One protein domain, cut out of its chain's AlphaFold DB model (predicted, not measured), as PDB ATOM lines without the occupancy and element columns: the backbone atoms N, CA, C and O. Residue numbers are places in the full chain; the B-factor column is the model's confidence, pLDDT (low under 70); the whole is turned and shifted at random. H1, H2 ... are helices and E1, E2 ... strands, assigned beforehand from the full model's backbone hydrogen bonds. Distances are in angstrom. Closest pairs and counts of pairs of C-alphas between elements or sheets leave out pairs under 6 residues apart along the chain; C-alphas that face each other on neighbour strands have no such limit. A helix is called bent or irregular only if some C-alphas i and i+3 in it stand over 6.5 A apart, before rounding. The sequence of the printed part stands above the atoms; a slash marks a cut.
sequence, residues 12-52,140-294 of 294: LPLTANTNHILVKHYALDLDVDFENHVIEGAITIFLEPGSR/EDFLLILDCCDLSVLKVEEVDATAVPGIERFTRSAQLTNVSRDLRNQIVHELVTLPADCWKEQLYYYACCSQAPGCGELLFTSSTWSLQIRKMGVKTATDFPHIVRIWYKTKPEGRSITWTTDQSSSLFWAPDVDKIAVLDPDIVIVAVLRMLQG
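AT A GLANCE: This is residues 12 to 52 and 140 to 294 of the 294 residues of an uncharacterized protein of Monodelphis domestica (UniProt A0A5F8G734). A twisted sheet of five strands, E1 E2 E8 E4 E5, forms the middle of the domain, with the helices H2 and H3 over one face and the small sheet E3 E7 E6 partly face to face with the other. H1 packs on H2, while the hairpin E9 and E10 lies beyond the other end of the large sheet. The printed part has 196 residues, with three named helices and eleven named strands in the order E1 E2 E3 E4 H1 H2 H3 E5 E6 E7 E8 E9 E10 E11; the three sheets, in orders E1 E2 E8 E4 E5, E3 E7 E6 and E9 E10, are antiparallel. The class is mixed, helices and strands, and the whole is compact, with a radius of gyration of the C-alphas of 17.6 A and spans of 60 by 43 by 27 A.

HOW THE PARTS SIT: The largest sheet begins with the edge strand E1, residues 21 to 33, which forms a hairpin with E2, residues 38 to 49; N 27 and O 44 are 2.8 A apart, within hydrogen-bond range. E1 bends by 68 degrees at residue 24, and E2 by 56 degrees at residue 41. E8, residues 243 to 250, is the next antiparallel neighbour, with N 43 and O 246 at 2.9 A. E4, residues 151 to 159, follows, with N 154 and O 247 at 2.8 A. The other edge strand is E5, residues 214 to 217, with N 158 and O 216 at 2.8 A. The second sheet has E3, residues 143 to 147, E7, residues 226 to 230, and E6, residues 219 to 222; N 146 and O 227 are 2.9 A apart, and N 221 and O 228 2.8 A. E6 and E7 form a hairpin, and E5 runs on into E6 at 66 degrees. The two sheets form a sandwich, two sheets face to face, with best planes 15 degrees apart and strands at 47 degrees; the closest C-alphas of E4 and E6, those of Val 156 and Phe 220, are 7.0 A apart. H3, residues 196 to 210, is on the large sheet at a height of 10.3 A, over E1 and E2, and makes two layers with it, a helix on one face of a sheet. H2, residues 180 to 192, is on the same face at 8.2 A, across the strands over E2, at 83 degrees on the local plane. H2 and H3, a helical hairpin, only just touch, with 3 pairs of C-alphas within 8 A; the closest are those of Leu 191 and Gln 202, 6.3 A. H1, residues 167 to 171, touches H2; the closest C-alphas are those of Phe 170 and Ile 187, 5.2 A. Every O i to N i+4 pair is within range in H2, but 9 of 11 in H3 and 0 of 1 in H1, where 2 of 2 O i to N i+3 pairs are. E9, residues 257 to 261, and E10, residues 267 to 271, form a hairpin, with N 258 and O 270 at 2.8 A. E11, residues 278 to 280, pairs with no named strand.

IN THESE COORDINATES: E1 starts at C-alpha 21, (-28.554, 28.401, 18.687), and is 32.8 A long; E2 is 32.9 A, E8 21.9 A and E4 20.8 A. H2 is 18.7 A long and H3 20.2 A; H3 is irregular, with C-alphas 197 and 200 7.9 A apart. E11 ends at C-alpha 280, (-35.962, 33.564, 23.655).

THE WHOLE: The C-alphas farthest apart, those of Thr 177 and Gln 263, are 61.6 A apart. Residues 53 to 139 are not printed, and C-alphas 52 and 140 are 19.2 A apart across the cut. The link E7 to E8 is long, with 12 residues. Mean pLDDT of the printed part is 78.9; residues 172 to 181, 254 to 261 and 265 to 294 are among those under 70.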
ATOM      1  N   LEU A  12     -33.062  39.580  35.129       62.69
ATOM      2  CA  LEU A  12     -32.138  38.577  34.599       62.69
ATOM      3  C   LEU A  12     -31.370  39.161  33.395       62.69
ATOM      4  O   LEU A  12     -31.998  39.522  32.395       62.69
ATOM      5  N   PRO A  13     -30.027  39.258  33.439       67.88
ATOM      6  CA  PRO A  13     -29.270  39.695  32.276       67.88
ATOM      7  C   PRO A  13     -29.435  38.672  31.146       67.88
ATOM      8  O   PRO A  13     -29.180  37.488  31.346       67.88
ATOM      9  N   LEU A  14     -29.839  39.135  29.960       73.56
ATOM     10  CA  LEU A  14     -29.981  38.289  28.772       73.56
ATOM     11  C   LEU A  14     -28.591  37.933  28.223       73.56
ATOM     12  O   LEU A  14     -27.990  38.701  27.466       73.56
ATOM     13  N   THR A  15     -28.056  36.792  28.648       74.31
ATOM     14  CA  THR A  15     -26.734  36.271  28.266       74.31
ATOM     15  C   THR A  15     -26.808  35.075  27.320       74.31
ATOM     16  O   THR A  15     -25.773  34.649  26.797       74.31
ATOM     17  N   ALA A  16     -28.010  34.553  27.054       82.25
ATOM     18  CA  ALA A  16     -28.217  33.441  26.144       82.25
ATOM     19  C   ALA A  16     -27.683  33.758  24.741       82.25
ATOM     20  O   ALA A  16     -27.906  34.829  24.166       82.25
ATOM     21  N   ASN A  17     -26.984  32.796  24.141       83.75
ATOM     22  CA  ASN A  17     -26.339  32.975  22.842       83.75
ATOM     23  C   ASN A  17     -27.275  32.648  21.664       83.75
ATOM     24  O   ASN A  17     -26.889  31.956  20.718       83.75
ATOM     25  N   THR A  18     -28.480  33.227  21.694       83.06
ATOM     26  CA  THR A  18     -29.586  33.015  20.735       83.06
ATOM     27  C   THR A  18     -29.220  33.319  19.278       83.06
ATOM     28  O   THR A  18     -29.797  32.770  18.342       83.06
ATOM     29  N   ASN A  19     -28.187  34.134  19.051       81.44
ATOM     30  CA  ASN A  19     -27.634  34.376  17.715       81.44
ATOM     31  C   ASN A  19     -27.026  33.120  17.057       81.44
ATOM     32  O   ASN A  19     -26.913  33.078  15.829       81.44
ATOM     33  N   HIS A  20     -26.619  32.124  17.852       84.12
ATOM     34  CA  HIS A  20     -25.950  30.907  17.382       84.12
ATOM     35  C   HIS A  20     -26.842  29.671  17.448       84.12
ATOM     36  O   HIS A  20     -26.756  28.818  16.569       84.12
ATOM     37  N   ILE A  21     -27.689  29.559  18.469       87.00
ATOM     38  CA  ILE A  21     -28.554  28.401  18.687       87.00
ATOM     39  C   ILE A  21     -29.846  28.852  19.363       87.00
ATOM     40  O   ILE A  21     -29.823  29.698  20.252       87.00
ATOM     41  N   LEU A  22     -30.971  28.319  18.905       88.88
ATOM     42  CA  LEU A  22     -32.311  28.708  19.318       88.88
ATOM     43  C   LEU A  22     -33.013  27.526  19.962       88.88
ATOM     44  O   LEU A  22     -32.952  26.411  19.443       88.88
ATOM     45  N   VAL A  23     -33.746  27.788  21.036       89.50
ATOM     46  CA  VAL A  23     -34.746  26.845  21.533       89.50
ATOM     47  C   VAL A  23     -35.942  26.876  20.589       89.50
ATOM     48  O   VAL A  23     -36.342  27.928  20.103       89.50
ATOM     49  N   LYS A  24     -36.497  25.710  20.280       89.19
ATOM     50  CA  LYS A  24     -37.666  25.556  19.403       89.19
ATOM     51  C   LYS A  24     -38.838  24.914  20.113       89.19
ATOM     52  O   LYS A  24     -39.987  25.218  19.814       89.19
ATOM     53  N   HIS A  25     -38.541  24.048  21.072       90.25
ATOM     54  CA  HIS A  25     -39.533  23.456  21.945       90.25
ATOM     55  C   HIS A  25     -38.891  23.046  23.269       90.25
ATOM     56  O   HIS A  25     -37.674  22.864  23.349       90.25
ATOM     57  N   TYR A  26     -39.717  22.861  24.293       91.19
ATOM     58  CA  TYR A  26     -39.298  22.283  25.557       91.19
ATOM     59  C   TYR A  26     -40.410  21.409  26.144       91.19
ATOM     60  O   TYR A  26     -41.592  21.723  26.027       91.19
ATOM     61  N   ALA A  27     -40.017  20.322  26.801       88.00
ATOM     62  CA  ALA A  27     -40.900  19.462  27.577       88.00
ATOM     63  C   ALA A  27     -40.457  19.478  29.043       88.00
ATOM     64  O   ALA A  27     -39.266  19.337  29.330       88.00
ATOM     65  N   LEU A  28     -41.412  19.666  29.955       88.62
ATOM     66  CA  LEU A  28     -41.186  19.700  31.399       88.62
ATOM     67  C   LEU A  28     -41.733  18.420  32.032       88.62
ATOM     68  O   LEU A  28     -42.901  18.091  31.838       88.62
ATOM     69  N   ASP A  29     -40.890  17.741  32.800       88.06
ATOM     70  CA  ASP A  29     -41.250  16.628  33.676       88.06
ATOM     71  C   ASP A  29     -40.928  17.067  35.107       88.06
ATOM     72  O   ASP A  29     -39.757  17.243  35.446       88.06
ATOM     73  N   LEU A  30     -41.962  17.384  35.891       86.94
ATOM     74  CA  LEU A  30     -41.838  18.079  37.173       86.94
ATOM     75  C   LEU A  30     -42.439  17.243  38.298       86.94
ATOM     76  O   LEU A  30     -43.592  16.823  38.218       86.94
ATOM     77  N   ASP A  31     -41.680  17.113  39.375       86.62
ATOM     78  CA  ASP A  31     -42.114  16.657  40.685       86.62
ATOM     79  C   ASP A  31     -42.144  17.852  41.647       86.62
ATOM     80  O   ASP A  31     -41.213  18.661  41.703       86.62
ATOM     81  N   VAL A  32     -43.253  18.010  42.365       83.44
ATOM     82  CA  VAL A  32     -43.534  19.208  43.164       83.44
ATOM     83  C   VAL A  32     -43.640  18.813  44.629       83.44
ATOM     84  O   VAL A  32     -44.623  18.215  45.063       83.44
ATOM     85  N   ASP A  33     -42.641  19.217  45.404       82.62
ATOM     86  CA  ASP A  33     -42.614  19.085  46.852       82.62
ATOM     87  C   ASP A  33     -43.203  20.346  47.496       82.62
ATOM     88  O   ASP A  33     -42.530  21.360  47.711       82.62
ATOM     89  N   PHE A  34     -44.499  20.271  47.788       79.12
ATOM     90  CA  PHE A  34     -45.254  21.339  48.440       79.12
ATOM     91  C   PHE A  34     -44.825  21.594  49.892       79.12
ATOM     92  O   PHE A  34     -45.023  22.701  50.383       79.12
ATOM     93  N   GLU A  35     -44.266  20.603  50.590       84.00
ATOM     94  CA  GLU A  35     -43.848  20.756  51.989       84.00
ATOM     95  C   GLU A  35     -42.553  21.566  52.071       84.00
ATOM     96  O   GLU A  35     -42.437  22.509  52.858       84.00
ATOM     97  N   ASN A  36     -41.601  21.238  51.198       84.38
ATOM     98  CA  ASN A  36     -40.300  21.892  51.163       84.38
ATOM     99  C   ASN A  36     -40.248  23.096  50.216       84.38
ATOM    100  O   ASN A  36     -39.226  23.778  50.176       84.38
ATOM    101  N   HIS A  37     -41.336  23.391  49.496       79.50
ATOM    102  CA  HIS A  37     -41.413  24.472  48.510       79.50
ATOM    103  C   HIS A  37     -40.363  24.318  47.401       79.50
ATOM    104  O   HIS A  37     -39.701  25.278  46.990       79.50
ATOM    105  N   VAL A  38     -40.212  23.091  46.899       81.69
ATOM    106  CA  VAL A  38     -39.240  22.762  45.855       81.69
ATOM    107  C   VAL A  38     -39.904  22.072  44.674       81.69
ATOM    108  O   VAL A  38     -40.764  21.216  44.840       81.69
ATOM    109  N   ILE A  39     -39.467  22.425  43.469       83.44
ATOM    110  CA  ILE A  39     -39.749  21.680  42.247       83.44
ATOM    111  C   ILE A  39     -38.457  20.993  41.816       83.44
ATOM    112  O   ILE A  39     -37.407  21.630  41.706       83.44
ATOM    113  N   GLU A  40     -38.529  19.693  41.582       88.81
ATOM    114  CA  GLU A  40     -37.437  18.869  41.076       88.81
ATOM    115  C   GLU A  40     -37.892  18.170  39.799       88.81
ATOM    116  O   GLU A  40     -39.071  17.892  39.626       88.81
ATOM    117  N   GLY A  41     -36.985  17.904  38.869       89.94
ATOM    118  CA  GLY A  41     -37.349  17.163  37.670       89.94
ATOM    119  C   GLY A  41     -36.392  17.392  36.521       89.94
ATOM    120  O   GLY A  41     -35.205  17.664  36.717       89.94
ATOM    121  N   ALA A  42     -36.918  17.271  35.308       92.38
ATOM    122  CA  ALA A  42     -36.158  17.421  34.085       92.38
ATOM    123  C   ALA A  42     -36.855  18.351  33.089       92.38
ATOM    124  O   ALA A  42     -38.063  18.290  32.869       92.38
ATOM    125  N   ILE A  43     -36.060  19.181  32.420       93.31
ATOM    126  CA  ILE A  43     -36.465  19.871  31.196       93.31
ATOM    127  C   ILE A  43     -35.731  19.242  30.016       93.31
ATOM    128  O   ILE A  43     -34.510  19.099  30.040       93.31
ATOM    129  N   THR A  44     -36.470  18.855  28.979       95.56
ATOM    130  CA  THR A  44     -35.900  18.460  27.685       95.56
ATOM    131  C   THR A  44     -36.082  19.602  26.702       95.56
ATOM    132  O   THR A  44     -37.211  20.006  26.442       95.56
ATOM    133  N   ILE A  45     -34.985  20.123  26.167       94.88
ATOM    134  CA  ILE A  45     -34.947  21.277  25.270       94.88
ATOM    135  C   ILE A  45     -34.597  20.795  23.863       94.88
ATOM    136  O   ILE A  45     -33.627  20.058  23.679       94.88
ATOM    137  N   PHE A  46     -35.378  21.238  22.881       94.31
ATOM    138  CA  PHE A  46     -35.165  20.994  21.457       94.31
ATOM    139  C   PHE A  46     -34.590  22.260  20.830       94.31
ATOM    140  O   PHE A  46     -35.171  23.339  20.956       94.31
ATOM    141  N   LEU A  47     -33.443  22.121  20.178       92.94
ATOM    142  CA  LEU A  47     -32.599  23.211  19.713       92.94
ATOM    143  C   LEU A  47     -32.452  23.171  18.191       92.94
ATOM    144  O   LEU A  47     -32.409  22.101  17.586       92.94
ATOM    145  N   GLU A  48     -32.302  24.343  17.583       90.62
ATOM    146  CA  GLU A  48     -31.871  24.490  16.195       90.62
ATOM    147  C   GLU A  48     -30.769  25.546  16.064       90.62
ATOM    148  O   GLU A  48     -30.805  26.563  16.760       90.62
ATOM    149  N   PRO A  49     -29.822  25.383  15.127       89.00
ATOM    150  CA  PRO A  49     -28.821  26.402  14.849       89.00
ATOM    151  C   PRO A  49     -29.470  27.702  14.358       89.00
ATOM    152  O   PRO A  49     -30.396  27.702  13.539       89.00
ATOM    153  N   GLY A  50     -28.939  28.827  14.827       79.31
ATOM    154  CA  GLY A  50     -29.342  30.160  14.401       79.31
ATOM    155  C   GLY A  50     -29.106  30.374  12.904       79.31
ATOM    156  O   GLY A  50     -28.218  29.781  12.286       79.31
ATOM    157  N   SER A  51     -29.886  31.267  12.296       67.00
ATOM    158  CA  SER A  51     -29.840  31.538  10.849       67.00
ATOM    159  C   SER A  51     -28.458  31.967  10.339       67.00
ATOM    160  O   SER A  51     -28.108  31.674   9.198       67.00
ATOM    161  N   ARG A  52     -27.634  32.603  11.184       60.56
ATOM    162  CA  ARG A  52     -26.262  33.018  10.841       60.56
ATOM    163  C   ARG A  52     -25.275  31.850  10.742       60.56
ATOM    164  O   ARG A  52     -24.277  31.979  10.041       60.56
ATOM    165  N   GLU A 140     -11.681  26.530  21.265       86.31
ATOM    166  CA  GLU A 140     -12.534  26.186  22.400       86.31
ATOM    167  C   GLU A 140     -13.779  25.423  21.921       86.31
ATOM    168  O   GLU A 140     -14.192  25.519  20.761       86.31
ATOM    169  N   ASP A 141     -14.346  24.579  22.783       94.38
ATOM    170  CA  ASP A 141     -15.611  23.915  22.464       94.38
ATOM    171  C   ASP A 141     -16.751  24.940  22.387       94.38
ATOM    172  O   ASP A 141     -16.766  25.935  23.111       94.38
ATOM    173  N   PHE A 142     -17.745  24.662  21.546       94.38
ATOM    174  CA  PHE A 142     -18.974  25.435  21.514       94.38
ATOM    175  C   PHE A 142     -19.682  25.356  22.869       94.38
ATOM    176  O   PHE A 142     -19.832  24.280  23.461       94.38
ATOM    177  N   LEU A 143     -20.161  26.513  23.316       94.00
ATOM    178  CA  LEU A 143     -20.869  26.688  24.570       94.00
ATOM    179  C   LEU A 143     -22.320  27.060  24.279       94.00
ATOM    180  O   LEU A 143     -22.585  28.109  23.699       94.00
ATOM    181  N   LEU A 144     -23.266  26.229  24.701       93.31
ATOM    182  CA  LEU A 144     -24.664  26.626  24.823       93.31
ATOM    183  C   LEU A 144     -24.812  27.444  26.110       93.31
ATOM    184  O   LEU A 144     -24.445  26.960  27.181       93.31
ATOM    185  N   ILE A 145     -25.344  28.660  26.009       89.44
ATOM    186  CA  ILE A 145     -25.593  29.535  27.159       89.44
ATOM    187  C   ILE A 145     -27.100  29.717  27.292       89.44
ATOM    188  O   ILE A 145     -27.756  30.170  26.356       89.44
ATOM    189  N   LEU A 146     -27.630  29.350  28.454       87.00
ATOM    190  CA  LEU A 146     -29.033  29.492  28.824       87.00
ATOM    191  C   LEU A 146     -29.143  30.490  29.974       87.00
ATOM    192  O   LEU A 146     -28.386  30.385  30.939       87.00
ATOM    193  N   ASP A 147     -30.095  31.412  29.898       81.94
ATOM    194  CA  ASP A 147     -30.373  32.332  30.997       81.94
ATOM    195  C   ASP A 147     -31.201  31.617  32.065       81.94
ATOM    196  O   ASP A 147     -32.272  31.070  31.789       81.94
ATOM    197  N   CYS A 148     -30.696  31.577  33.296       76.88
ATOM    198  CA  CYS A 148     -31.398  30.949  34.411       76.88
ATOM    199  C   CYS A 148     -30.923  31.491  35.757       76.88
ATOM    200  O   CYS A 148     -29.750  31.801  35.936       76.88
ATOM    201  N   CYS A 149     -31.812  31.521  36.745       73.12
ATOM    202  CA  CYS A 149     -31.475  31.907  38.111       73.12
ATOM    203  C   CYS A 149     -32.105  30.952  39.124       73.12
ATOM    204  O   CYS A 149     -33.106  30.294  38.838       73.12
ATOM    205  N   ASP A 150     -31.492  30.860  40.304       76.38
ATOM    206  CA  ASP A 150     -31.988  30.080  41.445       76.38
ATOM    207  C   ASP A 150     -32.286  28.590  41.153       76.38
ATOM    208  O   ASP A 150     -33.085  27.950  41.841       76.38
ATOM    209  N   LEU A 151     -31.575  28.010  40.179       80.94
ATOM    210  CA  LEU A 151     -31.620  26.585  39.849       80.94
ATOM    211  C   LEU A 151     -30.368  25.857  40.347       80.94
ATOM    212  O   LEU A 151     -29.236  26.313  40.168       80.94
ATOM    213  N   SER A 152     -30.575  24.684  40.932       88.12
ATOM    214  CA  SER A 152     -29.531  23.699  41.200       88.12
ATOM    215  C   SER A 152     -29.566  22.654  40.088       88.12
ATOM    216  O   SER A 152     -30.477  21.831  40.039       88.12
ATOM    217  N   VAL A 153     -28.602  22.709  39.170       91.06
ATOM    218  CA  VAL A 153     -28.498  21.750  38.061       91.06
ATOM    219  C   VAL A 153     -27.770  20.501  38.545       91.06
ATOM    220  O   VAL A 153     -26.660  20.590  39.067       91.06
ATOM    221  N   LEU A 154     -28.414  19.349  38.383       94.06
ATOM    222  CA  LEU A 154     -27.947  18.057  38.886       94.06
ATOM    223  C   LEU A 154     -27.196  17.272  37.809       94.06
ATOM    224  O   LEU A 154     -26.185  16.638  38.095       94.06
ATOM    225  N   LYS A 155     -27.695  17.310  36.569       97.12
ATOM    226  CA  LYS A 155     -27.152  16.557  35.434       97.12
ATOM    227  C   LYS A 155     -27.580  17.200  34.123       97.12
ATOM    228  O   LYS A 155     -28.713  17.662  34.009       97.12
ATOM    229  N   VAL A 156     -26.714  17.157  33.114       98.00
ATOM    230  CA  VAL A 156     -27.060  17.532  31.739       98.00
ATOM    231  C   VAL A 156     -26.644  16.413  30.793       98.00
ATOM    232  O   VAL A 156     -25.534  15.898  30.886       98.00
ATOM    233  N   GLU A 157     -27.525  16.015  29.881       97.69
ATOM    234  CA  GLU A 157     -27.253  14.942  28.923       97.69
ATOM    235  C   GLU A 157     -27.860  15.211  27.544       97.69
ATOM    236  O   GLU A 157     -28.878  15.886  27.406       97.69
ATOM    237  N   GLU A 158     -27.238  14.655  26.510       97.00
ATOM    238  CA  GLU A 158     -27.821  14.539  25.176       97.00
ATOM    239  C   GLU A 158     -28.807  13.371  25.146       97.00
ATOM    240  O   GLU A 158     -28.493  12.262  25.595       97.00
ATOM    241  N   VAL A 159     -29.983  13.611  24.573       97.12
ATOM    242  CA  VAL A 159     -31.041  12.606  24.455       97.12
ATOM    243  C   VAL A 159     -30.897  11.816  23.154       97.12
ATOM    244  O   VAL A 159     -30.678  12.379  22.079       97.12
ATOM    245  N   ASP A 160     -31.063  10.498  23.231       95.38
ATOM    246  CA  ASP A 160     -31.045   9.632  22.059       95.38
ATOM    247  C   ASP A 160     -32.412   9.573  21.377       95.38
ATOM    248  O   ASP A 160     -33.211   8.658  21.590       95.38
ATOM    249  N   ALA A 161     -32.680  10.546  20.508       93.69
ATOM    250  CA  ALA A 161     -33.913  10.552  19.731       93.69
ATOM    251  C   ALA A 161     -34.060   9.309  18.831       93.69
ATOM    252  O   ALA A 161     -35.185   8.936  18.521       93.69
ATOM    253  N   THR A 162     -32.965   8.632  18.448       93.69
ATOM    254  CA  THR A 162     -33.025   7.441  17.575       93.69
ATOM    255  C   THR A 162     -33.627   6.216  18.262       93.69
ATOM    256  O   THR A 162     -34.103   5.309  17.583       93.69
ATOM    257  N   ALA A 163     -33.660   6.205  19.597       94.12
ATOM    258  CA  ALA A 163     -34.271   5.141  20.385       94.12
ATOM    259  C   ALA A 163     -35.809   5.239  20.449       94.12
ATOM    260  O   ALA A 163     -36.462   4.322  20.951       94.12
ATOM    261  N   VAL A 164     -36.405   6.336  19.961       95.25
ATOM    262  CA  VAL A 164     -37.859   6.546  19.987       95.25
ATOM    263  C   VAL A 164     -38.549   5.713  18.896       95.25
ATOM    264  O   VAL A 164     -38.228   5.856  17.717       95.25
ATOM    265  N   PRO A 165     -39.545   4.872  19.228       92.81
ATOM    266  CA  PRO A 165     -40.262   4.091  18.222       92.81
ATOM    267  C   PRO A 165     -40.981   4.964  17.179       92.81
ATOM    268  O   PRO A 165     -41.707   5.901  17.518       92.81
ATOM    269  N   GLY A 166     -40.827   4.637  15.893       91.12
ATOM    270  CA  GLY A 166     -41.487   5.344  14.790       91.12
ATOM    271  C   GLY A 166     -40.801   6.649  14.368       91.12
ATOM    272  O   GLY A 166     -41.295   7.328  13.462       91.12
ATOM    273  N   ILE A 167     -39.700   7.026  15.028       91.75
ATOM    274  CA  ILE A 167     -38.932   8.246  14.743       91.75
ATOM    275  C   ILE A 167     -38.159   8.150  13.419       91.75
ATOM    276  O   ILE A 167     -37.818   9.166  12.818       91.75
ATOM    277  N   GLU A 168     -37.939   6.935  12.904       87.62
ATOM    278  CA  GLU A 168     -37.233   6.669  11.647       87.62
ATOM    279  C   GLU A 168     -37.928   7.271  10.414       87.62
ATOM    280  O   GLU A 168     -37.351   7.370   9.331       87.62
ATOM    281  N   ARG A 169     -39.175   7.735  10.554       87.62
ATOM    282  CA  ARG A 169     -39.837   8.532   9.515       87.62
ATOM    283  C   ARG A 169     -39.086   9.839   9.213       87.62
ATOM    284  O   ARG A 169     -39.093  10.262   8.060       87.62
ATOM    285  N   PHE A 170     -38.418  10.414  10.217       87.38
ATOM    286  CA  PHE A 170     -37.655  11.665  10.139       87.38
ATOM    287  C   PHE A 170     -36.220  11.463   9.636       87.38
ATOM    288  O   PHE A 170     -35.473  12.417   9.471       87.38
ATOM    289  N   THR A 171     -35.812  10.219   9.371       81.00
ATOM    290  CA  THR A 171     -34.455   9.899   8.907       81.00
ATOM    291  C   THR A 171     -34.395   9.484   7.442       81.00
ATOM    292  O   THR A 171     -33.318   9.225   6.904       81.00
ATOM    293  N   ARG A 172     -35.547   9.441   6.758       66.25
ATOM    294  CA  ARG A 172     -35.698   8.859   5.415       66.25
ATOM    295  C   ARG A 172     -34.923   9.607   4.311       66.25
ATOM    296  O   ARG A 172     -34.772   9.063   3.221       66.25
ATOM    297  N   SER A 173     -34.429  10.818   4.577       59.56
ATOM    298  CA  SER A 173     -33.665  11.660   3.643       59.56
ATOM    299  C   SER A 173     -32.136  11.539   3.773       59.56
ATOM    300  O   SER A 173     -31.425  11.958   2.858       59.56
ATOM    301  N   ALA A 174     -31.605  10.954   4.853       59.16
ATOM    302  CA  ALA A 174     -30.165  10.925   5.112       59.16
ATOM    303  C   ALA A 174     -29.464   9.795   4.327       59.16
ATOM    304  O   ALA A 174     -29.554   8.617   4.678       59.16
ATOM    305  N   GLN A 175     -28.736  10.139   3.258       54.38
ATOM    306  CA  GLN A 175     -27.802   9.213   2.606       54.38
ATOM    307  C   GLN A 175     -26.599   8.981   3.540       54.38
ATOM    308  O   GLN A 175     -25.825   9.890   3.821       54.38
ATOM    309  N   LEU A 176     -26.490   7.761   4.075       51.31
ATOM    310  CA  LEU A 176     -25.559   7.369   5.136       51.31
ATOM    311  C   LEU A 176     -24.080   7.428   4.717       51.31
ATOM    312  O   LEU A 176     -23.643   6.573   3.946       51.31
ATOM    313  N   THR A 177     -23.282   8.300   5.345       52.09
ATOM    314  CA  THR A 177     -21.812   8.124   5.414       52.09
ATOM    315  C   THR A 177     -21.144   8.480   6.755       52.09
ATOM    316  O   THR A 177     -20.012   8.056   6.947       52.09
ATOM    317  N   ASN A 178     -21.797   9.133   7.730       52.31
ATOM    318  CA  ASN A 178     -21.266   9.284   9.104       52.31
ATOM    319  C   ASN A 178     -22.406   9.523  10.114       52.31
ATOM    320  O   ASN A 178     -22.969  10.598  10.205       52.31
ATOM    321  N   VAL A 179     -22.862   8.465  10.787       59.00
ATOM    322  CA  VAL A 179     -24.315   8.218  10.759       59.00
ATOM    323  C   VAL A 179     -25.076   8.552  12.050       59.00
ATOM    324  O   VAL A 179     -26.258   8.811  11.959       59.00
ATOM    325  N   SER A 180     -24.495   8.551  13.257       64.12
ATOM    326  CA  SER A 180     -25.331   8.591  14.484       64.12
ATOM    327  C   SER A 180     -25.676   9.997  15.002       64.12
ATOM    328  O   SER A 180     -26.835  10.259  15.314       64.12
ATOM    329  N   ARG A 181     -24.701  10.913  15.102       67.19
ATOM    330  CA  ARG A 181     -24.933  12.271  15.638       67.19
ATOM    331  C   ARG A 181     -25.731  13.128  14.663       67.19
ATOM    332  O   ARG A 181     -26.732  13.719  15.053       67.19
ATOM    333  N   ASP A 182     -25.320  13.112  13.401       77.25
ATOM    334  CA  ASP A 182     -25.976  13.841  12.317       77.25
ATOM    335  C   ASP A 182     -27.441  13.409  12.192       77.25
ATOM    336  O   ASP A 182     -28.325  14.234  11.993       77.25
ATOM    337  N   LEU A 183     -27.724  12.128  12.440       86.50
ATOM    338  CA  LEU A 183     -29.079  11.591  12.460       86.50
ATOM    339  C   LEU A 183     -29.921  12.113  13.623       86.50
ATOM    340  O   LEU A 183     -31.084  12.443  13.414       86.50
ATOM    341  N   ARG A 184     -29.358  12.219  14.834       90.50
ATOM    342  CA  ARG A 184     -30.071  12.803  15.985       90.50
ATOM    343  C   ARG A 184     -30.441  14.257  15.719       90.50
ATOM    344  O   ARG A 184     -31.589  14.642  15.928       90.50
ATOM    345  N   ASN A 185     -29.495  15.034  15.201       92.12
ATOM    346  CA  ASN A 185     -29.728  16.433  14.862       92.12
ATOM    347  C   ASN A 185     -30.732  16.582  13.705       92.12
ATOM    348  O   ASN A 185     -31.597  17.457  13.777       92.12
ATOM    349  N   GLN A 186     -30.683  15.693  12.704       90.56
ATOM    350  CA  GLN A 186     -31.654  15.649  11.606       90.56
ATOM    351  C   GLN A 186     -33.066  15.318  12.096       90.56
ATOM    352  O   GLN A 186     -34.014  15.982  11.692       90.56
ATOM    353  N   ILE A 187     -33.217  14.330  12.988       93.75
ATOM    354  CA  ILE A 187     -34.520  13.977  13.570       93.75
ATOM    355  C   ILE A 187     -35.161  15.202  14.217       93.75
ATOM    356  O   ILE A 187     -36.333  15.479  13.976       93.75
ATOM    357  N   VAL A 188     -34.396  15.944  15.025       93.38
ATOM    358  CA  VAL A 188     -34.912  17.146  15.692       93.38
ATOM    359  C   VAL A 188     -35.263  18.228  14.674       93.38
ATOM    360  O   VAL A 188     -36.320  18.839  14.800       93.38
ATOM    361  N   HIS A 189     -34.428  18.435  13.653       92.38
ATOM    362  CA  HIS A 189     -34.698  19.405  12.592       92.38
ATOM    363  C   HIS A 189     -36.018  19.109  11.864       92.38
ATOM    364  O   HIS A 189     -36.884  19.977  11.763       92.38
ATOM    365  N   GLU A 190     -36.222  17.871  11.414       93.62
ATOM    366  CA  GLU A 190     -37.465  17.457  10.748       93.62
ATOM    367  C   GLU A 190     -38.673  17.538  11.690       93.62
ATOM    368  O   GLU A 190     -39.752  17.967  11.288       93.62
ATOM    369  N   LEU A 191     -38.496  17.179  12.968       93.44
ATOM    370  CA  LEU A 191     -39.553  17.270  13.972       93.44
ATOM    371  C   LEU A 191     -39.981  18.724  14.217       93.44
ATOM    372  O   LEU A 191     -41.174  19.009  14.279       93.44
ATOM    373  N   VAL A 192     -39.030  19.650  14.350       90.62
ATOM    374  CA  VAL A 192     -39.296  21.084  14.560       90.62
ATOM    375  C   VAL A 192     -39.920  21.728  13.322       90.62
ATOM    376  O   VAL A 192     -40.785  22.593  13.455       90.62
ATOM    377  N   THR A 193     -39.517  21.299  12.128       91.75
ATOM    378  CA  THR A 193     -39.997  21.853  10.850       91.75
ATOM    379  C   THR A 193     -41.283  21.205  10.335       91.75
ATOM    380  O   THR A 193     -41.758  21.572   9.255       91.75
ATOM    381  N   LEU A 194     -41.883  20.286  11.104       91.44
ATOM    382  CA  LEU A 194     -43.182  19.708  10.776       91.44
ATOM    383  C   LEU A 194     -44.231  20.804  10.502       91.44
ATOM    384  O   LEU A 194     -44.295  21.804  11.224       91.44
ATOM    385  N   PRO A 195     -45.104  20.603   9.498       91.75
ATOM    386  CA  PRO A 195     -46.230  21.491   9.251       91.75
ATOM    387  C   PRO A 195     -47.117  21.675  10.492       91.75
ATOM    388  O   PRO A 195     -47.343  20.740  11.261       91.75
ATOM    389  N   ALA A 196     -47.666  22.878  10.679       89.06
ATOM    390  CA  ALA A 196     -48.451  23.221  11.871       89.06
ATOM    391  C   ALA A 196     -49.729  22.371  12.044       89.06
ATOM    392  O   ALA A 196     -50.215  22.179  13.158       89.06
ATOM    393  N   ASP A 197     -50.281  21.825  10.962       93.19
ATOM    394  CA  ASP A 197     -51.408  20.888  10.993       93.19
ATOM    395  C   ASP A 197     -51.027  19.504  11.552       93.19
ATOM    396  O   ASP A 197     -51.898  18.776  12.038       93.19
ATOM    397  N   CYS A 198     -49.731  19.183  11.606       93.12
ATOM    398  CA  CYS A 198     -49.177  17.985  12.237       93.12
ATOM    399  C   CYS A 198     -48.887  18.157  13.743       93.12
ATOM    400  O   CYS A 198     -48.247  17.288  14.334       93.12
ATOM    401  N   TRP A 199     -49.374  19.216  14.406       91.12
ATOM    402  CA  TRP A 199     -49.055  19.517  15.816       91.12
ATOM    403  C   TRP A 199     -49.275  18.348  16.791       91.12
ATOM    404  O   TRP A 199     -48.535  18.210  17.761       91.12
ATOM    405  N   LYS A 200     -50.270  17.479  16.553       93.62
ATOM    406  CA  LYS A 200     -50.518  16.298  17.404       93.62
ATOM    407  C   LYS A 200     -49.388  15.283  17.314       93.62
ATOM    408  O   LYS A 200     -48.987  14.715  18.323       93.62
ATOM    409  N   GLU A 201     -48.914  15.040  16.097       93.75
ATOM    410  CA  GLU A 201     -47.779  14.160  15.839       93.75
ATOM    411  C   GLU A 201     -46.502  14.771  16.413       93.75
ATOM    412  O   GLU A 201     -45.748  14.086  17.100       93.75
ATOM    413  N   GLN A 202     -46.309  16.071  16.201       93.12
ATOM    414  CA  GLN A 202     -45.173  16.810  16.730       93.12
ATOM    415  C   GLN A 202     -45.118  16.736  18.268       93.12
ATOM    416  O   GLN A 202     -44.103  16.335  18.833       93.12
ATOM    417  N   LEU A 203     -46.238  17.014  18.946       92.44
ATOM    418  CA  LEU A 203     -46.355  16.934  20.403       92.44
ATOM    419  C   LEU A 203     -46.152  15.508  20.931       92.44
ATOM    420  O   LEU A 203     -45.485  15.318  21.947       92.44
ATOM    421  N   TYR A 204     -46.701  14.505  20.237       94.88
ATOM    422  CA  TYR A 204     -46.479  13.099  20.573       94.88
ATOM    423  C   TYR A 204     -44.984  12.763  20.573       94.88
ATOM    424  O   TYR A 204     -44.480  12.192  21.539       94.88
ATOM    425  N   TYR A 205     -44.261  13.173  19.530       95.81
ATOM    426  CA  TYR A 205     -42.831  12.911  19.437       95.81
ATOM    427  C   TYR A 205     -42.000  13.707  20.433       95.81
ATOM    428  O   TYR A 205     -41.070  13.139  20.998       95.81
ATOM    429  N   TYR A 206     -42.359  14.956  20.736       94.88
ATOM    430  CA  TYR A 206     -41.714  15.700  21.817       94.88
ATOM    431  C   TYR A 206     -41.831  14.981  23.166       94.88
ATOM    432  O   TYR A 206     -40.825  14.832  23.862       94.88
ATOM    433  N   ALA A 207     -43.016  14.458  23.493       93.88
ATOM    434  CA  ALA A 207     -43.230  13.684  24.714       93.88
ATOM    435  C   ALA A 207     -42.463  12.348  24.713       93.88
ATOM    436  O   ALA A 207     -41.874  11.961  25.720       93.88
ATOM    437  N   CYS A 208     -42.418  11.634  23.586       95.94
ATOM    438  CA  CYS A 208     -41.630  10.403  23.496       95.94
ATOM    439  C   CYS A 208     -40.125  10.670  23.619       95.94
ATOM    440  O   CYS A 208     -39.425   9.937  24.316       95.94
ATOM    441  N   CYS A 209     -39.626  11.726  22.978       95.94
ATOM    442  CA  CYS A 209     -38.232  12.137  23.077       95.94
ATOM    443  C   CYS A 209     -37.864  12.565  24.503       95.94
ATOM    444  O   CYS A 209     -36.791  12.198  24.968       95.94
ATOM    445  N   SER A 210     -38.739  13.261  25.237       93.75
ATOM    446  CA  SER A 210     -38.437  13.652  26.625       93.75
ATOM    447  C   SER A 210     -38.235  12.453  27.558       93.75
ATOM    448  O   SER A 210     -37.511  12.566  28.544       93.75
ATOM    449  N   GLN A 211     -38.812  11.298  27.214       95.50
ATOM    450  CA  GLN A 211     -38.686  10.030  27.942       95.50
ATOM    451  C   GLN A 211     -37.620   9.084  27.351       95.50
ATOM    452  O   GLN A 211     -37.378   8.001  27.882       95.50
ATOM    453  N   ALA A 212     -36.961   9.470  26.256       96.81
ATOM    454  CA  ALA A 212     -35.936   8.653  25.613       96.81
ATOM    455  C   ALA A 212     -34.648   8.574  26.464       96.81
ATOM    456  O   ALA A 212     -34.366   9.479  27.259       96.81
ATOM    457  N   PRO A 213     -33.834   7.511  26.329       97.12
ATOM    458  CA  PRO A 213     -32.586   7.388  27.077       97.12
ATOM    459  C   PRO A 213     -31.585   8.492  26.711       97.12
ATOM    460  O   PRO A 213     -31.590   9.022  25.602       97.12
ATOM    461  N   GLY A 214     -30.705   8.836  27.653       96.12
ATOM    462  CA  GLY A 214     -29.545   9.677  27.363       96.12
ATOM    463  C   GLY A 214     -28.458   8.875  26.643       96.12
ATOM    464  O   GLY A 214     -28.216   7.718  26.990       96.12
ATOM    465  N   CYS A 215     -27.778   9.480  25.668       94.25
ATOM    466  CA  CYS A 215     -26.643   8.864  24.959       94.25
ATOM    467  C   CYS A 215     -25.290   9.536  25.225       94.25
ATOM    468  O   CYS A 215     -24.293   9.180  24.594       94.25
ATOM    469  N   GLY A 216     -25.230  10.511  26.130       93.38
ATOM    470  CA  GLY A 216     -23.970  11.130  26.525       93.38
ATOM    471  C   GLY A 216     -24.174  12.255  27.525       93.38
ATOM    472  O   GLY A 216     -25.046  13.097  27.341       93.38
ATOM    473  N   GLU A 217     -23.362  12.273  28.574       96.19
ATOM    474  CA  GLU A 217     -23.351  13.364  29.547       96.19
ATOM    475  C   GLU A 217     -22.655  14.601  28.963       96.19
ATOM    476  O   GLU A 217     -21.676  14.489  28.216       96.19
ATOM    477  N   LEU A 218     -23.181  15.783  29.280       97.06
ATOM    478  CA  LEU A 218     -22.651  17.071  28.844       97.06
ATOM    479  C   LEU A 218     -22.043  17.801  30.038       97.06
ATOM    480  O   LEU A 218     -22.582  17.786  31.143       97.06
ATOM    481  N   LEU A 219     -20.918  18.471  29.801       97.31
ATOM    482  CA  LEU A 219     -20.262  19.261  30.834       97.31
ATOM    483  C   LEU A 219     -21.024  20.568  31.000       97.31
ATOM    484  O   LEU A 219     -21.354  21.215  30.007       97.31
ATOM    485  N   PHE A 220     -21.262  20.980  32.239       96.19
ATOM    486  CA  PHE A 220     -21.953  22.230  32.508       96.19
ATOM    487  C   PHE A 220     -21.306  23.023  33.638       96.19
ATOM    488  O   PHE A 220     -20.570  22.500  34.474       96.19
ATOM    489  N   THR A 221     -21.570  24.321  33.649       94.50
ATOM    490  CA  THR A 221     -21.217  25.231  34.736       94.50
ATOM    491  C   THR A 221     -22.411  26.134  34.986       94.50
ATOM    492  O   THR A 221     -22.931  26.756  34.062       94.50
ATOM    493  N   SER A 222     -22.863  26.173  36.235       87.56
ATOM    494  CA  SER A 222     -23.947  27.052  36.664       87.56
ATOM    495  C   SER A 222     -23.354  28.293  37.322       87.56
ATOM    496  O   SER A 222     -22.486  28.187  38.192       87.56
ATOM    497  N   SER A 223     -23.801  29.463  36.881       84.88
ATOM    498  CA  SER A 223     -23.490  30.755  37.482       84.88
ATOM    499  C   SER A 223     -24.742  31.342  38.139       84.88
ATOM    500  O   SER A 223     -25.796  30.713  38.184       84.88
ATOM    501  N   THR A 224     -24.643  32.562  38.666       79.94
ATOM    502  CA  THR A 224     -25.789  33.257  39.269       79.94
ATOM    503  C   THR A 224     -26.956  33.444  38.294       79.94
ATOM    504  O   THR A 224     -28.106  33.416  38.725       79.94
ATOM    505  N   TRP A 225     -26.659  33.626  37.004       78.31
ATOM    506  CA  TRP A 225     -27.628  34.078  36.000       78.31
ATOM    507  C   TRP A 225     -27.639  33.261  34.711       78.31
ATOM    508  O   TRP A 225     -28.428  33.532  33.811       78.31
ATOM    509  N   SER A 226     -26.768  32.264  34.602       82.12
ATOM    510  CA  SER A 226     -26.691  31.452  33.399       82.12
ATOM    511  C   SER A 226     -26.214  30.042  33.673       82.12
ATOM    512  O   SER A 226     -25.418  29.786  34.581       82.12
ATOM    513  N   LEU A 227     -26.677  29.139  32.820       88.00
ATOM    514  CA  LEU A 227     -26.192  27.783  32.694       88.00
ATOM    515  C   LEU A 227     -25.425  27.674  31.382       88.00
ATOM    516  O   LEU A 227     -25.964  27.895  30.299       88.00
ATOM    517  N   GLN A 228     -24.157  27.309  31.496       93.25
ATOM    518  CA  GLN A 228     -23.274  27.087  30.366       93.25
ATOM    519  C   GLN A 228     -23.089  25.586  30.171       93.25
ATOM    520  O   GLN A 228     -22.727  24.893  31.118       93.25
ATOM    521  N   ILE A 229     -23.338  25.078  28.965       95.62
ATOM    522  CA  ILE A 229     -23.275  23.651  28.628       95.62
ATOM    523  C   ILE A 229     -22.336  23.473  27.438       95.62
ATOM    524  O   ILE A 229     -22.481  24.148  26.422       95.62
ATOM    525  N   ARG A 230     -21.391  22.539  27.532       96.00
ATOM    526  CA  ARG A 230     -20.441  22.228  26.457       96.00
ATOM    527  C   ARG A 230     -20.318  20.731  26.217       96.00
ATOM    528  O   ARG A 230     -20.487  19.907  27.120       96.00
ATOM    529  N   LYS A 231     -19.945  20.390  24.987       94.69
ATOM    530  CA  LYS A 231     -19.619  19.028  24.572       94.69
ATOM    531  C   LYS A 231     -18.210  18.993  23.995       94.69
ATOM    532  O   LYS A 231     -17.914  19.723  23.055       94.69
ATOM    533  N   MET A 232     -17.367  18.120  24.541       92.75
ATOM    534  CA  MET A 232     -15.977  17.984  24.103       92.75
ATOM    535  C   MET A 232     -15.894  17.693  22.600       92.75
ATOM    536  O   MET A 232     -16.539  16.765  22.102       92.75
ATOM    537  N   GLY A 233     -15.083  18.474  21.887       90.81
ATOM    538  CA  GLY A 233     -14.824  18.292  20.459       90.81
ATOM    539  C   GLY A 233     -15.910  18.840  19.530       90.81
ATOM    540  O   GLY A 233     -15.750  18.754  18.316       90.81
ATOM    541  N   VAL A 234     -16.990  19.419  20.059       92.44
ATOM    542  CA  VAL A 234     -17.991  20.141  19.262       92.44
ATOM    543  C   VAL A 234     -17.589  21.605  19.203       92.44
ATOM    544  O   VAL A 234     -17.442  22.234  20.243       92.44
ATOM    545  N   LYS A 235     -17.421  22.154  17.996       91.00
ATOM    546  CA  LYS A 235     -16.934  23.532  17.791       91.00
ATOM    547  C   LYS A 235     -17.990  24.493  17.259       91.00
ATOM    548  O   LYS A 235     -17.804  25.702  17.328       91.00
ATOM    549  N   THR A 236     -19.101  23.975  16.742       91.62
ATOM    550  CA  THR A 236     -20.151  24.785  16.121       91.62
ATOM    551  C   THR A 236     -21.513  24.496  16.744       91.62
ATOM    552  O   THR A 236     -21.734  23.427  17.311       91.62
ATOM    553  N   ALA A 237     -22.442  25.445  16.601       91.44
ATOM    554  CA  ALA A 237     -23.831  25.255  17.007       91.44
ATOM    555  C   ALA A 237     -24.527  24.130  16.220       91.44
ATOM    556  O   ALA A 237     -25.353  23.422  16.779       91.44
ATOM    557  N   THR A 238     -24.173  23.950  14.942       90.94
ATOM    558  CA  THR A 238     -24.734  22.909  14.061       90.94
ATOM    559  C   THR A 238     -24.365  21.499  14.512       90.94
ATOM    560  O   THR A 238     -25.167  20.574  14.396       90.94
ATOM    561  N   ASP A 239     -23.160  21.343  15.058       91.19
ATOM    562  CA  ASP A 239     -22.657  20.061  15.555       91.19
ATOM    563  C   ASP A 239     -23.041  19.805  17.024       91.19
ATOM    564  O   ASP A 239     -22.794  18.716  17.562       91.19
ATOM    565  N   PHE A 240     -23.604  20.811  17.702       94.44
ATOM    566  CA  PHE A 240     -24.061  20.694  19.081       94.44
ATOM    567  C   PHE A 240     -25.319  19.820  19.154       94.44
ATOM    568  O   PHE A 240     -26.114  19.816  18.216       94.44
ATOM    569  N   PRO A 241     -25.521  19.042  20.234       95.75
ATOM    570  CA  PRO A 241     -26.740  18.259  20.397       95.75
ATOM    571  C   PRO A 241     -28.007  19.101  20.247       95.75
ATOM    572  O   PRO A 241     -28.204  20.065  20.984       95.75
ATOM    573  N   HIS A 242     -28.893  18.710  19.333       95.31
ATOM    574  CA  HIS A 242     -30.168  19.406  19.136       95.31
ATOM    575  C   HIS A 242     -31.245  19.009  20.153       95.31
ATOM    576  O   HIS A 242     -32.325  19.588  20.171       95.31
ATOM    577  N   ILE A 243     -30.981  18.025  21.009       96.31
ATOM    578  CA  ILE A 243     -31.878  17.653  22.097       96.31
ATOM    579  C   ILE A 243     -31.077  17.412  23.374       96.31
ATOM    580  O   ILE A 243     -30.204  16.541  23.438       96.31
ATOM    581  N   VAL A 244     -31.360  18.221  24.390       96.94
ATOM    582  CA  VAL A 244     -30.634  18.223  25.662       96.94
ATOM    583  C   VAL A 244     -31.626  18.091  26.803       96.94
ATOM    584  O   VAL A 244     -32.616  18.817  26.846       96.94
ATOM    585  N   ARG A 245     -31.352  17.190  27.745       97.75
ATOM    586  CA  ARG A 245     -32.111  17.052  28.985       97.75
ATOM    587  C   ARG A 245     -31.295  17.567  30.162       97.75
ATOM    588  O   ARG A 245     -30.145  17.174  30.349       97.75
ATOM    589  N   ILE A 246     -31.904  18.447  30.946       96.00
ATOM    590  CA  ILE A 246     -31.319  19.082  32.126       96.00
ATOM    591  C   ILE A 246     -32.148  18.655  33.328       96.00
ATOM    592  O   ILE A 246     -33.331  18.981  33.414       96.00
ATOM    593  N   TRP A 247     -31.519  17.942  34.252       95.75
ATOM    594  CA  TRP A 247     -32.093  17.606  35.548       95.75
ATOM    595  C   TRP A 247     -31.798  18.734  36.522       95.75
ATOM    596  O   TRP A 247     -30.641  19.147  36.663       95.75
ATOM    597  N   TYR A 248     -32.829  19.242  37.184       89.75
ATOM    598  CA  TYR A 248     -32.701  20.408  38.040       89.75
ATOM    599  C   TYR A 248     -33.612  20.336  39.257       89.75
ATOM    600  O   TYR A 248     -34.593  19.595  39.302       89.75
ATOM    601  N   LYS A 249     -33.264  21.164  40.235       87.50
ATOM    602  CA  LYS A 249     -34.035  21.403  41.443       87.50
ATOM    603  C   LYS A 249     -34.073  22.894  41.740       87.50
ATOM    604  O   LYS A 249     -33.043  23.567  41.657       87.50
ATOM    605  N   THR A 250     -35.239  23.422  42.078       83.75
ATOM    606  CA  THR A 250     -35.380  24.819  42.498       83.75
ATOM    607  C   THR A 250     -34.903  24.976  43.938       83.75
ATOM    608  O   THR A 250     -34.842  24.015  44.706       83.75
ATOM    609  N   LYS A 251     -34.523  26.191  44.322       76.81
ATOM    610  CA  LYS A 251     -34.204  26.496  45.722       76.81
ATOM    611  C   LYS A 251     -35.484  26.928  46.451       76.81
ATOM    612  O   LYS A 251     -36.232  27.701  45.852       76.81
ATOM    613  N   PRO A 252     -35.729  26.498  47.704       75.00
ATOM    614  CA  PRO A 252     -36.857  26.993  48.499       75.00
ATOM    615  C   PRO A 252     -36.856  28.522  48.635       75.00
ATOM    616  O   PRO A 252     -37.899  29.163  48.598       75.00
ATOM    617  N   GLU A 253     -35.664  29.114  48.750       74.44
ATOM    618  CA  GLU A 253     -35.450  30.564  48.837       74.44
ATOM    619  C   GLU A 253     -35.309  31.229  47.456       74.44
ATOM    620  O   GLU A 253     -35.018  32.424  47.360       74.44
ATOM    621  N   GLY A 254     -35.452  30.447  46.383       67.00
ATOM    622  CA  GLY A 254     -35.346  30.912  45.010       67.00
ATOM    623  C   GLY A 254     -36.515  31.813  44.640       67.00
ATOM    624  O   GLY A 254     -37.649  31.583  45.048       67.00
ATOM    625  N   ARG A 255     -36.246  32.848  43.845       63.44
ATOM    626  CA  ARG A 255     -37.265  33.844  43.469       63.44
ATOM    627  C   ARG A 255     -37.876  33.588  42.098       63.44
ATOM    628  O   ARG A 255     -38.741  34.345  41.679       63.44
ATOM    629  N   SER A 256     -37.441  32.535  41.413       60.03
ATOM    630  CA  SER A 256     -37.968  32.133  40.105       60.03
ATOM    631  C   SER A 256     -39.423  31.651  40.186       60.03
ATOM    632  O   SER A 256     -40.140  31.672  39.187       60.03
ATOM    633  N   ILE A 257     -39.870  31.208  41.369       64.12
ATOM    634  CA  ILE A 257     -41.215  30.680  41.617       64.12
ATOM    635  C   ILE A 257     -41.771  31.304  42.894       64.12
ATOM    636  O   ILE A 257     -41.097  31.359  43.919       64.12
ATOM    637  N   THR A 258     -43.029  31.734  42.838       65.56
ATOM    638  CA  THR A 258     -43.787  32.188  44.003       65.56
ATOM    639  C   THR A 258     -44.754  31.098  44.443       65.56
ATOM    640  O   THR A 258     -45.627  30.679  43.680       65.56
ATOM    641  N   TRP A 259     -44.626  30.663  45.694       67.06
ATOM    642  CA  TRP A 259     -45.588  29.778  46.348       67.06
ATOM    643  C   TRP A 259     -46.710  30.607  46.968       67.06
ATOM    644  O   TRP A 259     -46.455  31.580  47.677       67.06
ATOM    645  N   THR A 260     -47.961  30.248  46.693       68.00
ATOM    646  CA  THR A 260     -49.133  30.990  47.167       68.00
ATOM    647  C   THR A 260     -50.290  30.044  47.461       68.00
ATOM    648  O   THR A 260     -50.380  28.947  46.917       68.00
ATOM    649  N   THR A 261     -51.196  30.460  48.336       69.38
ATOM    650  CA  THR A 261     -52.415  29.713  48.644       69.38
ATOM    651  C   THR A 261     -53.617  30.308  47.924       69.38
ATOM    652  O   THR A 261     -53.685  31.515  47.681       69.38
ATOM    653  N   ASP A 262     -54.569  29.461  47.543       73.25
ATOM    654  CA  ASP A 262     -55.843  29.919  46.990       73.25
ATOM    655  C   ASP A 262     -56.821  30.336  48.102       73.25
ATOM    656  O   ASP A 262     -56.522  30.283  49.298       73.25
ATOM    657  N   GLN A 263     -58.032  30.748  47.714       68.56
ATOM    658  CA  GLN A 263     -59.082  31.153  48.658       68.56
ATOM    659  C   GLN A 263     -59.564  30.006  49.569       68.56
ATOM    660  O   GLN A 263     -60.203  30.266  50.587       68.56
ATOM    661  N   SER A 264     -59.251  28.754  49.223       73.81
ATOM    662  CA  SER A 264     -59.502  27.552  50.022       73.81
ATOM    663  C   SER A 264     -58.284  27.072  50.820       73.81
ATOM    664  O   SER A 264     -58.353  26.018  51.447       73.81
ATOM    665  N   SER A 265     -57.202  27.860  50.875       68.75
ATOM    666  CA  SER A 265     -55.921  27.484  51.495       68.75
ATOM    667  C   SER A 265     -55.206  26.302  50.823       68.75
ATOM    668  O   SER A 265     -54.328  25.696  51.436       68.75
ATOM    669  N   SER A 266     -55.534  25.985  49.569       66.56
ATOM    670  CA  SER A 266     -54.776  25.016  48.773       66.56
ATOM    671  C   SER A 266     -53.489  25.674  48.274       66.56
ATOM    672  O   SER A 266     -53.538  26.769  47.710       66.56
ATOM    673  N   LEU A 267     -52.340  25.034  48.494       60.62
ATOM    674  CA  LEU A 267     -51.046  25.548  48.048       60.62
ATOM    675  C   LEU A 267     -50.867  25.289  46.549       60.62
ATOM    676  O   LEU A 267     -51.042  24.169  46.072       60.62
ATOM    677  N   PHE A 268     -50.493  26.326  45.812       60.84
ATOM    678  CA  PHE A 268     -50.079  26.243  44.421       60.84
ATOM    679  C   PHE A 268     -48.853  27.130  44.196       60.84
ATOM    680  O   PHE A 268     -48.449  27.909  45.061       60.84
ATOM    681  N   TRP A 269     -48.234  27.003  43.032       58.84
ATOM    682  CA  TRP A 269     -47.079  27.805  42.660       58.84
ATOM    683  C   TRP A 269     -47.349  28.539  41.350       58.84
ATOM    684  O   TRP A 269     -48.085  28.055  40.488       58.84
ATOM    685  N   ALA A 270     -46.774  29.727  41.217       57.69
ATOM    686  CA  ALA A 270     -46.831  30.540  40.012       57.69
ATOM    687  C   ALA A 270     -45.413  31.015  39.657       57.69
ATOM    688  O   ALA A 270     -44.660  31.387  40.562       57.69
ATOM    689  N   PRO A 271     -45.019  31.008  38.372       55.59
ATOM    690  CA  PRO A 271     -43.767  31.633  37.964       55.59
ATOM    691  C   PRO A 271     -43.818  33.138  38.264       55.59
ATOM    692  O   PRO A 271     -44.851  33.777  38.050       55.59
ATOM    693  N   ASP A 272     -42.712  33.698  38.755       50.38
ATOM    694  CA  ASP A 272     -42.579  35.152  38.870       50.38
ATOM    695  C   ASP A 272     -42.356  35.722  37.462       50.38
ATOM    696  O   ASP A 272     -41.325  35.461  36.840       50.38
ATOM    697  N   VAL A 273     -43.351  36.446  36.940       46.53
ATOM    698  CA  VAL A 273     -43.375  36.954  35.556       46.53
ATOM    699  C   VAL A 273     -42.213  37.890  35.233       46.53
ATOM    700  O   VAL A 273     -41.826  37.969  34.069       46.53
ATOM    701  N   ASP A 274     -41.613  38.507  36.251       39.84
ATOM    702  CA  ASP A 274     -40.473  39.415  36.100       39.84
ATOM    703  C   ASP A 274     -39.110  38.685  36.165       39.84
ATOM    704  O   ASP A 274     -38.075  39.274  35.866       39.84
ATOM    705  N   LYS A 275     -39.074  37.389  36.530       43.91
ATOM    706  CA  LYS A 275     -37.826  36.602  36.699       43.91
ATOM    707  C   LYS A 275     -37.789  35.304  35.903       43.91
ATOM    708  O   LYS A 275     -37.016  34.393  36.216       43.91
ATOM    709  N   ILE A 276     -38.634  35.199  34.884       43.34
ATOM    710  CA  ILE A 276     -38.701  34.000  34.056       43.34
ATOM    711  C   ILE A 276     -37.362  33.806  33.332       43.34
ATOM    712  O   ILE A 276     -36.802  34.746  32.780       43.34
ATOM    713  N   ALA A 277     -36.852  32.571  33.326       39.28
ATOM    714  CA  ALA A 277     -35.766  32.164  32.444       39.28
ATOM    715  C   ALA A 277     -36.208  32.374  30.984       39.28
ATOM    716  O   ALA A 277     -37.018  31.609  30.448       39.28
ATOM    717  N   VAL A 278     -35.732  33.458  30.374       38.16
ATOM    718  CA  VAL A 278     -36.002  33.810  28.979       38.16
ATOM    719  C   VAL A 278     -34.931  33.138  28.132       38.16
ATOM    720  O   VAL A 278     -33.794  33.591  28.092       38.16
ATOM    721  N   LEU A 279     -35.277  32.037  27.462       38.50
ATOM    722  CA  LEU A 279     -34.376  31.426  26.476       38.50
ATOM    723  C   LEU A 279     -34.549  32.048  25.078       38.50
ATOM    724  O   LEU A 279     -33.693  31.862  24.218       38.50
ATOM    725  N   ASP A 280     -35.630  32.807  24.868       31.39
ATOM    726  CA  ASP A 280     -35.962  33.564  23.655       31.39
ATOM    727  C   ASP A 280     -37.031  34.622  24.026       31.39
ATOM    728  O   ASP A 280     -37.893  34.306  24.852       31.39
ATOM    729  N   PRO A 281     -37.050  35.848  23.461       32.31
ATOM    730  CA  PRO A 281     -38.188  36.770  23.600       32.31
ATOM    731  C   PRO A 281     -39.559  36.152  23.250       32.31
ATOM    732  O   PRO A 281     -40.569  36.635  23.763       32.31
ATOM    733  N   ASP A 282     -39.598  35.075  22.453       29.08
ATOM    734  CA  ASP A 282     -40.817  34.311  22.139       29.08
ATOM    735  C   ASP A 282     -40.973  33.000  22.953       29.08
ATOM    736  O   ASP A 282     -42.004  32.328  22.867       29.08
ATOM    737  N   ILE A 283     -39.977  32.625  23.768       35.19
ATOM    738  CA  ILE A 283     -39.955  31.406  24.599       35.19
ATOM    739  C   ILE A 283     -39.664  31.808  26.040       35.19
ATOM    740  O   ILE A 283     -38.570  31.664  26.593       35.19
ATOM    741  N   VAL A 284     -40.726  32.297  26.658       33.78
ATOM    742  CA  VAL A 284     -40.880  32.319  28.104       33.78
ATOM    743  C   VAL A 284     -41.015  30.854  28.534       33.78
ATOM    744  O   VAL A 284     -41.930  30.178  28.059       33.78
ATOM    745  N   ILE A 285     -40.138  30.333  29.407       38.66
ATOM    746  CA  ILE A 285     -40.409  29.064  30.108       38.66
ATOM    747  C   ILE A 285     -41.590  29.333  31.044       38.66
ATOM    748  O   ILE A 285     -41.447  29.610  32.234       38.66
ATOM    749  N   VAL A 286     -42.790  29.320  30.468       37.66
ATOM    750  CA  VAL A 286     -44.041  29.346  31.200       37.66
ATOM    751  C   VAL A 286     -44.262  27.921  31.658       37.66
ATOM    752  O   VAL A 286     -44.534  27.012  30.869       37.66
ATOM    753  N   ALA A 287     -44.178  27.737  32.962       32.28
ATOM    754  CA  ALA A 287     -44.949  26.712  33.615       32.28
ATOM    755  C   ALA A 287     -46.445  27.011  33.432       32.28
ATOM    756  O   ALA A 287     -47.054  27.750  34.205       32.28
ATOM    757  N   VAL A 288     -47.043  26.475  32.369       24.02
ATOM    758  CA  VAL A 288     -48.498  26.450  32.219       24.02
ATOM    759  C   VAL A 288     -49.007  25.180  32.890       24.02
ATOM    760  O   VAL A 288     -49.036  24.121  32.276       24.02
ATOM    761  N   LEU A 289     -49.492  25.297  34.123       25.92
ATOM    762  CA  LEU A 289     -50.593  24.457  34.591       25.92
ATOM    763  C   LEU A 289     -51.744  25.370  34.992       25.92
ATOM    764  O   LEU A 289     -51.937  25.756  36.141       25.92
ATOM    765  N   ARG A 290     -52.536  25.722  33.978       23.73
ATOM    766  CA  ARG A 290     -53.893  26.213  34.167       23.73
ATOM    767  C   ARG A 290     -54.720  25.037  34.695       23.73
ATOM    768  O   ARG A 290     -55.219  24.235  33.912       23.73
ATOM    769  N   MET A 291     -54.861  24.933  36.012       25.80
ATOM    770  CA  MET A 291     -55.936  24.152  36.626       25.80
ATOM    771  C   MET A 291     -57.282  24.796  36.245       25.80
ATOM    772  O   MET A 291     -57.700  25.800  36.812       25.80
ATOM    773  N   LEU A 292     -57.937  24.232  35.233       24.94
ATOM    774  CA  LEU A 292     -59.381  24.286  34.969       24.94
ATOM    775  C   LEU A 292     -59.720  22.872  34.468       24.94
ATOM    776  O   LEU A 292     -59.098  22.431  33.511       24.94
ATOM    777  N   GLN A 293     -60.637  22.075  34.999       25.02
ATOM    778  CA  GLN A 293     -61.661  22.191  36.032       25.02
ATOM    779  C   GLN A 293     -62.002  20.756  36.467       25.02
ATOM    780  O   GLN A 293     -61.896  19.825  35.663       25.02
ATOM    781  N   GLY A 294     -62.495  20.626  37.694       28.77
ATOM    782  CA  GLY A 294     -63.192  19.464  38.235       28.77
ATOM    783  C   GLY A 294     -63.703  19.805  39.617       28.77
ATOM    784  O   GLY A 294     -62.895  19.660  40.554       28.77
TER     785      GLY A 294